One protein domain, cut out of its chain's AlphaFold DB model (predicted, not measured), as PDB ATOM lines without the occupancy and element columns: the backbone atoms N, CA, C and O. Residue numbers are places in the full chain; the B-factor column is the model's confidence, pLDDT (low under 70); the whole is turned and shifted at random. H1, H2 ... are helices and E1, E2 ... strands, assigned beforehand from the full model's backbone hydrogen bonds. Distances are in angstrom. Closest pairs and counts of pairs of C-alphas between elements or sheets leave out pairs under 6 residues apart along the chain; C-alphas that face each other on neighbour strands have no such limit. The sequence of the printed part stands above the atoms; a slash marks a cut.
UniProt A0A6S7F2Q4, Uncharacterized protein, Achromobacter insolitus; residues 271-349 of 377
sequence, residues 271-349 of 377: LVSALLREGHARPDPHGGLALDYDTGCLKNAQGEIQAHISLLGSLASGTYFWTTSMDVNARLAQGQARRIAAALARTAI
ATOM      1  N   LEU A 271     101.308  54.263  73.317       94.31
ATOM      2  CA  LEU A 271     102.716  54.639  73.394       94.31
ATOM      3  C   LEU A 271     102.954  55.977  72.693       94.31
ATOM      4  O   LEU A 271     103.551  56.881  73.275       94.31
ATOM      5  N   VAL A 272     102.478  56.126  71.453       95.12
ATOM      6  CA  VAL A 272     102.677  57.371  70.695       95.12
ATOM      7  C   VAL A 272     101.943  58.533  71.361       95.12
ATOM      8  O   VAL A 272     102.516  59.614  71.499       95.12
ATOM      9  N   SER A 273     100.712  58.318  71.831       95.25
ATOM     10  CA  SER A 273      99.951  59.342  72.551       95.25
ATOM     11  C   SER A 273     100.644  59.765  73.851       95.25
ATOM     12  O   SER A 273     100.679  60.959  74.149       95.25
ATOM     13  N   ALA A 274     101.233  58.833  74.611       95.69
ATOM     14  CA  ALA A 274     101.995  59.159  75.817       95.69
ATOM     15  C   ALA A 274     103.262  59.968  75.500       95.69
ATOM     16  O   ALA A 274     103.456  61.026  76.092       95.69
ATOM     17  N   LEU A 275     104.056  59.543  74.506       95.25
ATOM     18  CA  LEU A 275     105.270  60.255  74.084       95.25
ATOM     19  C   LEU A 275     104.992  61.710  73.684       95.25
ATOM     20  O   LEU A 275     105.784  62.595  73.998       95.25
ATOM     21  N   LEU A 276     103.879  61.957  72.990       96.44
ATOM     22  CA  LEU A 276     103.463  63.307  72.605       96.44
ATOM     23  C   LEU A 276     102.963  64.119  73.806       96.44
ATOM     24  O   LEU A 276     103.376  65.262  73.988       96.44
ATOM     25  N   ARG A 277     102.088  63.533  74.634       96.75
ATOM     26  CA  ARG A 277     101.488  64.198  75.803       96.75
ATOM     27  C   ARG A 277     102.529  64.590  76.852       96.75
ATOM     28  O   ARG A 277     102.405  65.645  77.459       96.75
ATOM     29  N   GLU A 278     103.538  63.751  77.058       96.62
ATOM     30  CA  GLU A 278     104.619  63.963  78.034       96.62
ATOM     31  C   GLU A 278     105.780  64.789  77.456       96.62
ATOM     32  O   GLU A 278     106.750  65.082  78.148       96.62
ATOM     33  N   GLY A 279     105.685  65.199  76.189       96.31
ATOM     34  CA  GLY A 279     106.667  66.062  75.540       96.31
ATOM     35  C   GLY A 279     107.946  65.356  75.091       96.31
ATOM     36  O   GLY A 279     108.836  66.022  74.573       96.31
ATOM     37  N   HIS A 280     108.045  64.028  75.215       96.06
ATOM     38  CA  HIS A 280     109.197  63.231  74.770       96.06
ATOM     39  C   HIS A 280     109.356  63.169  73.245       96.06
ATOM     40  O   HIS A 280     110.449  62.898  72.743       96.06
ATOM     41  N   ALA A 281     108.286  63.432  72.499       97.12
ATOM     42  CA  ALA A 281     108.298  63.522  71.047       97.12
ATOM     43  C   ALA A 281     107.411  64.675  70.565       97.12
ATOM     44  O   ALA A 281     106.523  65.138  71.280       97.12
ATOM     45  N   ARG A 282     107.601  65.089  69.311       97.19
ATOM     46  CA  ARG A 282     106.666  65.970  68.599       97.19
ATOM     47  C   ARG A 282     106.298  65.413  67.223       97.19
ATOM     48  O   ARG A 282     107.113  64.699  66.632       97.19
ATOM     49  N   PRO A 283     105.116  65.746  66.677       97.25
ATOM     50  CA  PRO A 283     104.745  65.349  65.323       97.25
ATOM     51  C   PRO A 283     105.663  65.987  64.274       97.25
ATOM     52  O   PRO A 283     106.128  67.117  64.448       97.25
ATOM     53  N   ASP A 284     105.888  65.287  63.164       96.19
ATOM     54  CA  ASP A 284     106.483  65.886  61.966       96.19
ATOM     55  C   ASP A 284     105.370  66.431  61.044       96.19
ATOM     56  O   ASP A 284     104.394  65.714  60.798       96.19
ATOM     57  N   PRO A 285     105.493  67.654  60.486       93.56
ATOM     58  CA  PRO A 285     104.496  68.227  59.574       93.56
ATOM     59  C   PRO A 285     104.186  67.373  58.336       93.56
ATOM     60  O   PRO A 285     103.144  67.548  57.707       93.56
ATOM     61  N   HIS A 286     105.083  66.460  57.964       93.25
ATOM     62  CA  HIS A 286     104.923  65.565  56.825       93.25
ATOM     63  C   HIS A 286     104.584  64.115  57.220       93.25
ATOM     64  O   HIS A 286     104.606  63.229  56.363       93.25
ATOM     65  N   GLY A 287     104.223  63.883  58.487       93.38
ATOM     66  CA  GLY A 287     103.747  62.606  59.024       93.38
ATOM     67  C   GLY A 287     104.773  61.895  59.904       93.38
ATOM     68  O   GLY A 287     105.972  61.942  59.658       93.38
ATOM     69  N   GLY A 288     104.304  61.172  60.913       95.81
ATOM     70  CA  GLY A 288     105.146  60.497  61.891       95.81
ATOM     71  C   GLY A 288     105.572  61.421  63.033       95.81
ATOM     72  O   GLY A 288     104.872  62.372  63.386       95.81
ATOM     73  N   LEU A 289     106.710  61.105  63.640       97.06
ATOM     74  CA  LEU A 289     107.367  61.896  64.676       97.06
ATOM     75  C   LEU A 289     108.590  62.597  64.083       97.06
ATOM     76  O   LEU A 289     109.248  62.067  63.187       97.06
ATOM     77  N   ALA A 290     108.896  63.790  64.584       97.38
ATOM     78  CA  ALA A 290     110.058  64.546  64.145       97.38
ATOM     79  C   ALA A 290     111.335  63.887  64.667       97.38
ATOM     80  O   ALA A 290     111.481  63.679  65.876       97.38
ATOM     81  N   LEU A 291     112.274  63.605  63.765       97.88
ATOM     82  CA  LEU A 291     113.557  63.006  64.101       97.88
ATOM     83  C   LEU A 291     114.710  63.949  63.761       97.88
ATOM     84  O   LEU A 291     114.604  64.910  62.986       97.88
ATOM     85  N   ASP A 292     115.849  63.669  64.363       97.38
ATOM     86  CA  ASP A 292     117.127  64.045  63.798       97.38
ATOM     87  C   ASP A 292     117.464  63.148  62.598       97.38
ATOM     88  O   ASP A 292     117.354  61.926  62.688       97.38
ATOM     89  N   TYR A 293     117.837  63.755  61.468       96.62
ATOM     90  CA  TYR A 293     118.031  63.020  60.214       96.62
ATOM     91  C   TYR A 293     119.254  62.103  60.279       96.62
ATOM     92  O   TYR A 293     119.166  60.947  59.867       96.62
ATOM     93  N   ASP A 294     120.360  62.570  60.851       94.19
ATOM     94  CA  ASP A 294     121.615  61.818  60.856       94.19
ATOM     95  C   ASP A 294     121.579  60.644  61.842       94.19
ATOM     96  O   ASP A 294     122.130  59.571  61.588       94.19
ATOM     97  N   THR A 295     120.913  60.825  62.984       94.62
ATOM     98  CA  THR A 295     120.912  59.825  64.061       94.62
ATOM     99  C   THR A 295     119.656  58.958  64.119       94.62
ATOM    100  O   THR A 295     119.702  57.873  64.719       94.62
ATOM    101  N   GLY A 296     118.546  59.426  63.539       96.25
ATOM    102  CA  GLY A 296     117.213  58.834  63.666       96.25
ATOM    103  C   GLY A 296     116.606  58.964  65.058       96.25
ATOM    104  O   GLY A 296     115.631  58.278  65.362       96.25
ATOM    105  N   CYS A 297     117.200  59.793  65.919       97.12
ATOM    106  CA  CYS A 297     116.723  60.027  67.275       97.12
ATOM    107  C   CYS A 297     115.501  60.946  67.294       97.12
ATOM    108  O   CYS A 297     115.408  61.876  66.492       97.12
ATOM    109  N   LEU A 298     114.572  60.697  68.219       97.50
ATOM    110  CA  LEU A 298     113.399  61.548  68.420       97.50
ATOM    111  C   LEU A 298     113.815  62.983  68.749       97.50
ATOM    112  O   LEU A 298     114.794  63.211  69.460       97.50
ATOM    113  N   LYS A 299     113.025  63.950  68.284       98.25
ATOM    114  CA  LYS A 299     113.046  65.324  68.788       98.25
ATOM    115  C   LYS A 299     111.880  65.513  69.749       98.25
ATOM    116  O   LYS A 299     110.741  65.202  69.392       98.25
ATOM    117  N   ASN A 300     112.165  66.024  70.945       97.56
ATOM    118  CA  ASN A 300     111.144  66.343  71.943       97.56
ATOM    119  C   ASN A 300     110.304  67.567  71.521       97.56
ATOM    120  O   ASN A 300     110.516  68.142  70.447       97.56
ATOM    121  N   ALA A 301     109.348  67.969  72.362       97.06
ATOM    122  CA  ALA A 301     108.483  69.126  72.110       97.06
ATOM    123  C   ALA A 301     109.263  70.439  71.894       97.06
ATOM    124  O   ALA A 301     108.850  71.270  71.086       97.06
ATOM    125  N   GLN A 302     110.415  70.590  72.550       97.00
ATOM    126  CA  GLN A 302     111.315  71.744  72.453       97.00
ATOM    127  C   GLN A 302     112.265  71.662  71.245       97.00
ATOM    128  O   GLN A 302     112.940  72.632  70.913       97.00
ATOM    129  N   GLY A 303     112.294  70.525  70.542       96.19
ATOM    130  CA  GLY A 303     113.158  70.285  69.386       96.19
ATOM    131  C   GLY A 303     114.521  69.671  69.716       96.19
ATOM    132  O   GLY A 303     115.312  69.460  68.796       96.19
ATOM    133  N   GLU A 304     114.779  69.340  70.979       97.62
ATOM    134  CA  GLU A 304     116.021  68.731  71.452       97.62
ATOM    135  C   GLU A 304     116.073  67.241  71.107       97.62
ATOM    136  O   GLU A 304     115.077  66.510  71.206       97.62
ATOM    137  N   ILE A 305     117.260  66.778  70.720       97.69
ATOM    138  CA  ILE A 305     117.491  65.399  70.290       97.69
ATOM    139  C   ILE A 305     117.543  64.475  71.509       97.69
ATOM    140  O   ILE A 305     118.421  64.584  72.363       97.69
ATOM    141  N   GLN A 306     116.648  63.492  71.542       95.69
ATOM    142  CA  GLN A 306     116.610  62.439  72.549       95.69
ATOM    143  C   GLN A 306     117.599  61.328  72.172       95.69
ATOM    144  O   GLN A 306     117.242  60.336  71.537       95.69
ATOM    145  N   ALA A 307     118.870  61.494  72.550       91.31
ATOM    146  CA  ALA A 307     119.993  60.666  72.085       91.31
ATOM    147  C   ALA A 307     119.831  59.144  72.301       91.31
ATOM    148  O   ALA A 307     120.431  58.345  71.576       91.31
ATOM    149  N   HIS A 308     119.016  58.738  73.277       90.12
ATOM    150  CA  HIS A 308     118.815  57.338  73.658       90.12
ATOM    151  C   HIS A 308     117.621  56.660  72.978       90.12
ATOM    152  O   HIS A 308     117.464  55.442  73.126       90.12
ATOM    153  N   ILE A 309     116.795  57.408  72.239       93.69
ATOM    154  CA  ILE A 309     115.569  56.897  71.620       93.69
ATOM    155  C   ILE A 309     115.595  57.198  70.124       93.69
ATOM    156  O   ILE A 309     115.312  58.318  69.702       93.69
ATOM    157  N   SER A 310     115.918  56.184  69.321       95.38
ATOM    158  CA  SER A 310     115.768  56.244  67.866       95.38
ATOM    159  C   SER A 310     114.472  55.601  67.401       95.38
ATOM    160  O   SER A 310     113.842  54.847  68.142       95.38
ATOM    161  N   LEU A 311     114.060  55.913  66.174       96.00
ATOM    162  CA  LEU A 311     112.841  55.387  65.574       96.00
ATOM    163  C   LEU A 311     113.111  54.884  64.150       96.00
ATOM    164  O   LEU A 311     113.890  55.477  63.400       96.00
ATOM    165  N   LEU A 312     112.451  53.783  63.781       94.12
ATOM    166  CA  LEU A 312     112.443  53.207  62.435       94.12
ATOM    167  C   LEU A 312     111.008  52.873  61.997       94.12
ATOM    168  O   LEU A 312     110.120  52.666  62.822       94.12
ATOM    169  N   GLY A 313     110.783  52.787  60.685       94.56
ATOM    170  CA  GLY A 313     109.483  52.432  60.111       94.56
ATOM    171  C   GLY A 313     108.584  53.628  59.791       94.56
ATOM    172  O   GLY A 313     109.037  54.762  59.617       94.56
ATOM    173  N   SER A 314     107.281  53.369  59.664       93.88
ATOM    174  CA  SER A 314     106.291  54.338  59.172       93.88
ATOM    175  C   SER A 314     106.236  55.624  59.985       93.88
ATOM    176  O   SER A 314     106.005  56.689  59.421       93.88
ATOM    177  N   LEU A 315     106.485  55.554  61.293       95.94
ATOM    178  CA  LEU A 315     106.481  56.727  62.161       95.94
ATOM    179  C   LEU A 315     107.689  57.652  61.957       95.94
ATOM    180  O   LEU A 315     107.696  58.743  62.508       95.94
ATOM    181  N   ALA A 316     108.673  57.274  61.136       96.56
ATOM    182  CA  ALA A 316     109.757  58.162  60.726       96.56
ATOM    183  C   ALA A 316     109.470  58.906  59.410       96.56
ATOM    184  O   ALA A 316     110.337  59.629  58.923       96.56
ATOM    185  N   SER A 317     108.293  58.712  58.797       94.69
ATOM    186  CA  SER A 317     108.034  59.076  57.393       94.69
ATOM    187  C   SER A 317     108.242  60.551  57.040       94.69
ATOM    188  O   SER A 317     108.487  60.871  55.878       94.69
ATOM    189  N   GLY A 318     108.109  61.450  58.014       94.75
ATOM    190  CA  GLY A 318     108.276  62.888  57.814       94.75
ATOM    191  C   GLY A 318     109.741  63.300  57.720       94.75
ATOM    192  O   GLY A 318     110.085  64.178  56.926       94.75
ATOM    193  N   THR A 319     110.621  62.594  58.439       96.44
ATOM    194  CA  THR A 319     112.077  62.769  58.337       96.44
ATOM    195  C   THR A 319     112.670  61.930  57.206       96.44
ATOM    196  O   THR A 319     113.458  62.449  56.416       96.44
ATOM    197  N   TYR A 320     112.261  60.666  57.080       96.75
ATOM    198  CA  TYR A 320     112.740  59.747  56.049       96.75
ATOM    199  C   TYR A 320     111.617  59.396  55.085       96.75
ATOM    200  O   TYR A 320     110.727  58.597  55.392       96.75
ATOM    201  N   PHE A 321     111.667  59.950  53.877       94.81
ATOM    202  CA  PHE A 321     110.716  59.536  52.863       94.81
ATOM    203  C   PHE A 321     111.025  58.135  52.328       94.81
ATOM    204  O   PHE A 321     112.164  57.746  52.084       94.81
ATOM    205  N   TRP A 322     109.921  57.419  52.124       93.31
ATOM    206  CA  TRP A 322     109.756  56.030  51.709       93.31
ATOM    207  C   TRP A 322     110.109  54.932  52.721       93.31
ATOM    208  O   TRP A 322     110.542  53.841  52.348       93.31
ATOM    209  N   THR A 323     109.771  55.158  53.992       92.94
ATOM    210  CA  THR A 323     109.788  54.136  55.062       92.94
ATOM    211  C   THR A 323     108.734  53.029  54.909       92.94
ATOM    212  O   THR A 323     108.582  52.185  55.786       92.94
ATOM    213  N   THR A 324     108.015  52.980  53.786       89.81
ATOM    214  CA  THR A 324     107.213  51.821  53.362       89.81
ATOM    215  C   THR A 324     108.051  50.761  52.642       89.81
ATOM    216  O   THR A 324     107.598  49.628  52.500       89.81
ATOM    217  N   SER A 325     109.259  51.095  52.170       92.25
ATOM    218  CA  SER A 325     110.176  50.124  51.564       92.25
ATOM    219  C   SER A 325     110.992  49.392  52.620       92.25
ATOM    220  O   SER A 325     111.577  50.007  53.514       92.25
ATOM    221  N   MET A 326     111.084  48.072  52.469       91.81
ATOM    222  CA  MET A 326     111.972  47.246  53.284       91.81
ATOM    223  C   MET A 326     113.440  47.631  53.072       91.81
ATOM    224  O   MET A 326     114.158  47.760  54.056       91.81
ATOM    225  N   ASP A 327     113.864  47.920  51.837       92.19
ATOM    226  CA  ASP A 327     115.254  48.297  51.532       92.19
ATOM    227  C   ASP A 327     115.656  49.603  52.228       92.19
ATOM    228  O   ASP A 327     116.748  49.723  52.784       92.19
ATOM    229  N   VAL A 328     114.750  50.589  52.220       95.25
ATOM    230  CA  VAL A 328     114.977  51.885  52.875       95.25
ATOM    231  C   VAL A 328     115.094  51.683  54.384       95.25
ATOM    232  O   VAL A 328     116.061  52.141  54.984       95.25
ATOM    233  N   ASN A 329     114.167  50.938  54.996       95.38
ATOM    234  CA  ASN A 329     114.234  50.645  56.428       95.38
ATOM    235  C   ASN A 329     115.477  49.831  56.806       95.38
ATOM    236  O   ASN A 329     116.089  50.127  57.826       95.38
ATOM    237  N   ALA A 330     115.878  48.849  55.997       95.56
ATOM    238  CA  ALA A 330     117.069  48.042  56.253       95.56
ATOM    239  C   ALA A 330     118.345  48.897  56.236       95.56
ATOM    240  O   ALA A 330     119.181  48.779  57.132       95.56
ATOM    241  N   ARG A 331     118.466  49.816  55.268       95.06
ATOM    242  CA  ARG A 331     119.573  50.781  55.202       95.06
ATOM    243  C   ARG A 331     119.589  51.716  56.413       95.06
ATOM    244  O   ARG A 331     120.636  51.873  57.039       95.06
ATOM    245  N   LEU A 332     118.444  52.301  56.772       95.44
ATOM    246  CA  LEU A 332     118.329  53.173  57.948       95.44
ATOM    247  C   LEU A 332     118.676  52.416  59.241       95.44
ATOM    248  O   LEU A 332     119.440  52.918  60.065       95.44
ATOM    249  N   ALA A 333     118.190  51.181  59.388       95.62
ATOM    250  CA  ALA A 333     118.497  50.315  60.521       95.62
ATOM    251  C   ALA A 333     119.997  50.009  60.617       95.62
ATOM    252  O   ALA A 333     120.574  50.098  61.699       95.62
ATOM    253  N   GLN A 334     120.652  49.717  59.488       95.62
ATOM    254  CA  GLN A 334     122.097  49.498  59.446       95.62
ATOM    255  C   GLN A 334     122.875  50.749  59.888       95.62
ATOM    256  O   GLN A 334     123.829  50.631  60.660       95.62
ATOM    257  N   GLY A 335     122.467  51.939  59.437       92.50
ATOM    258  CA  GLY A 335     123.066  53.209  59.859       92.50
ATOM    259  C   GLY A 335     122.952  53.433  61.370       92.50
ATOM    260  O   GLY A 335     123.955  53.688  62.041       92.50
ATOM    261  N   GLN A 336     121.751  53.244  61.926       93.50
ATOM    262  CA  GLN A 336     121.520  53.364  63.370       93.50
ATOM    263  C   GLN A 336     122.322  52.326  64.170       93.50
ATOM    264  O   GLN A 336     122.944  52.679  65.171       93.50
ATOM    265  N   ALA A 337     122.381  51.071  63.713       94.06
ATOM    266  CA  ALA A 337     123.152  50.016  64.367       94.06
ATOM    267  C   ALA A 337     124.654  50.343  64.419       94.06
ATOM    268  O   ALA A 337     125.265  50.245  65.483       94.06
ATOM    269  N   ARG A 338     125.241  50.807  63.304       93.88
ATOM    270  CA  ARG A 338     126.652  51.238  63.253       93.88
ATOM    271  C   ARG A 338     126.931  52.377  64.230       93.88
ATOM    272  O   ARG A 338     127.930  52.340  64.944       93.88
ATOM    273  N   ARG A 339     126.037  53.367  64.297       90.56
ATOM    274  CA  ARG A 339     126.156  54.494  65.232       90.56
ATOM    275  C   ARG A 339     126.124  54.030  66.688       90.56
ATOM    276  O   ARG A 339     126.961  54.462  67.477       90.56
ATOM    277  N   ILE A 340     125.170  53.167  67.037       90.19
ATOM    278  CA  ILE A 340     125.029  52.626  68.395       90.19
ATOM    279  C   ILE A 340     126.274  51.814  68.770       90.19
ATOM    280  O   ILE A 340     126.841  52.046  69.833       90.19
ATOM    281  N   ALA A 341     126.752  50.940  67.880       91.88
ATOM    282  CA  ALA A 341     127.967  50.159  68.102       91.88
ATOM    283  C   ALA A 341     129.195  51.057  68.330       91.88
ATOM    284  O   ALA A 341     129.943  50.848  69.282       91.88
ATOM    285  N   ALA A 342     129.367  52.103  67.516       90.19
ATOM    286  CA  ALA A 342     130.462  53.056  67.679       90.19
ATOM    287  C   ALA A 342     130.375  53.843  69.000       90.19
ATOM    288  O   ALA A 342     131.403  54.151  69.599       90.19
ATOM    289  N   ALA A 343     129.166  54.175  69.463       87.25
ATOM    290  CA  ALA A 343     128.972  54.830  70.756       87.25
ATOM    291  C   ALA A 343     129.344  53.906  71.921       87.25
ATOM    292  O   ALA A 343     130.110  54.320  72.785       87.25
ATOM    293  N   LEU A 344     128.880  52.653  71.902       87.38
ATOM    294  CA  LEU A 344     129.210  51.653  72.924       87.38
ATOM    295  C   LEU A 344     130.715  51.363  72.984       87.38
ATOM    296  O   LEU A 344     131.278  51.288  74.072       87.38
ATOM    297  N   ALA A 345     131.374  51.266  71.825       89.62
ATOM    298  CA  ALA A 345     132.816  51.044  71.753       89.62
ATOM    299  C   ALA A 345     133.616  52.188  72.394       89.62
ATOM    300  O   ALA A 345     134.600  51.934  73.075       89.62
ATOM    301  N   ARG A 346     133.183  53.446  72.229       83.25
ATOM    302  CA  ARG A 346     133.836  54.594  72.880       83.25
ATOM    303  C   ARG A 346     133.655  54.583  74.395       83.25
ATOM    304  O   ARG A 346     134.596  54.914  75.105       83.25
ATOM    305  N   THR A 347     132.480  54.192  74.889       74.25
ATOM    306  CA  THR A 347     132.212  54.106  76.333       74.25
ATOM    307  C   THR A 347     133.046  53.013  77.002       74.25
ATOM    308  O   THR A 347     133.547  53.223  78.099       74.25
ATOM    309  N   ALA A 348     133.257  51.883  76.322       61.44
ATOM    310  CA  ALA A 348     134.054  50.765  76.832       61.44
ATOM    311  C   ALA A 348     135.568  51.056  76.935       61.44
ATOM    312  O   ALA A 348     136.279  50.299  77.585       61.44
ATOM    313  N   ILE A 349     136.067  52.129  76.304       57.59
ATOM    314  CA  ILE A 349     137.498  52.502  76.272       57.59
ATOM    315  C   ILE A 349     137.797  53.689  77.222       57.59
ATOM    316  O   ILE A 349     138.892  54.245  77.222       57.59
TER     317      ILE A 349
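AT A GLANCE: This is residues 271 to 349 of the 377 residues of an uncharacterized protein of Achromobacter insolitus (UniProt A0A6S7F2Q4). A small hairpin of two antiparallel strands, E1 and E2, sits among long loops, with short helix H1 on one side and long helix H2 on the other. Residues 341 to 349, of which 341 to 347 belong to H2, stick out. The printed part has 79 residues, with two named helices and two named strands in the order H1, E1, E2, H2; its class is mixed, with under half of the residues in named elements. It is compact, with a radius of gyration of the C-alphas of 12.9 A and spans of 38 by 29 by 19 A.

IN THESE COORDINATES: H1, residues 271 to 277, begins at C-alpha 271 (102.716, 54.639, 73.394). E1 is residues 297 to 299; E2, residues 305 to 311, is 12.0 A long. H2, residues 326 to 347, is 31.4 A long and ends at C-alpha 347 (132.212, 54.106, 76.333).

HOW THE PARTS SIT: In the hairpin, N 298 and O 309 are within hydrogen-bond range at 2.9 A. The closest C-alphas of E2 and H2, Ser 310 and Gln 336, are 7.8 A apart. H1 and H2 are apart. In H1 and H2 every O i to N i+4 pair is within range.

THE WHOLE: The printed part has no cut. The links H1 to E1 and E2 to H2 are long. Residues 348 to 349 have pLDDT under 70.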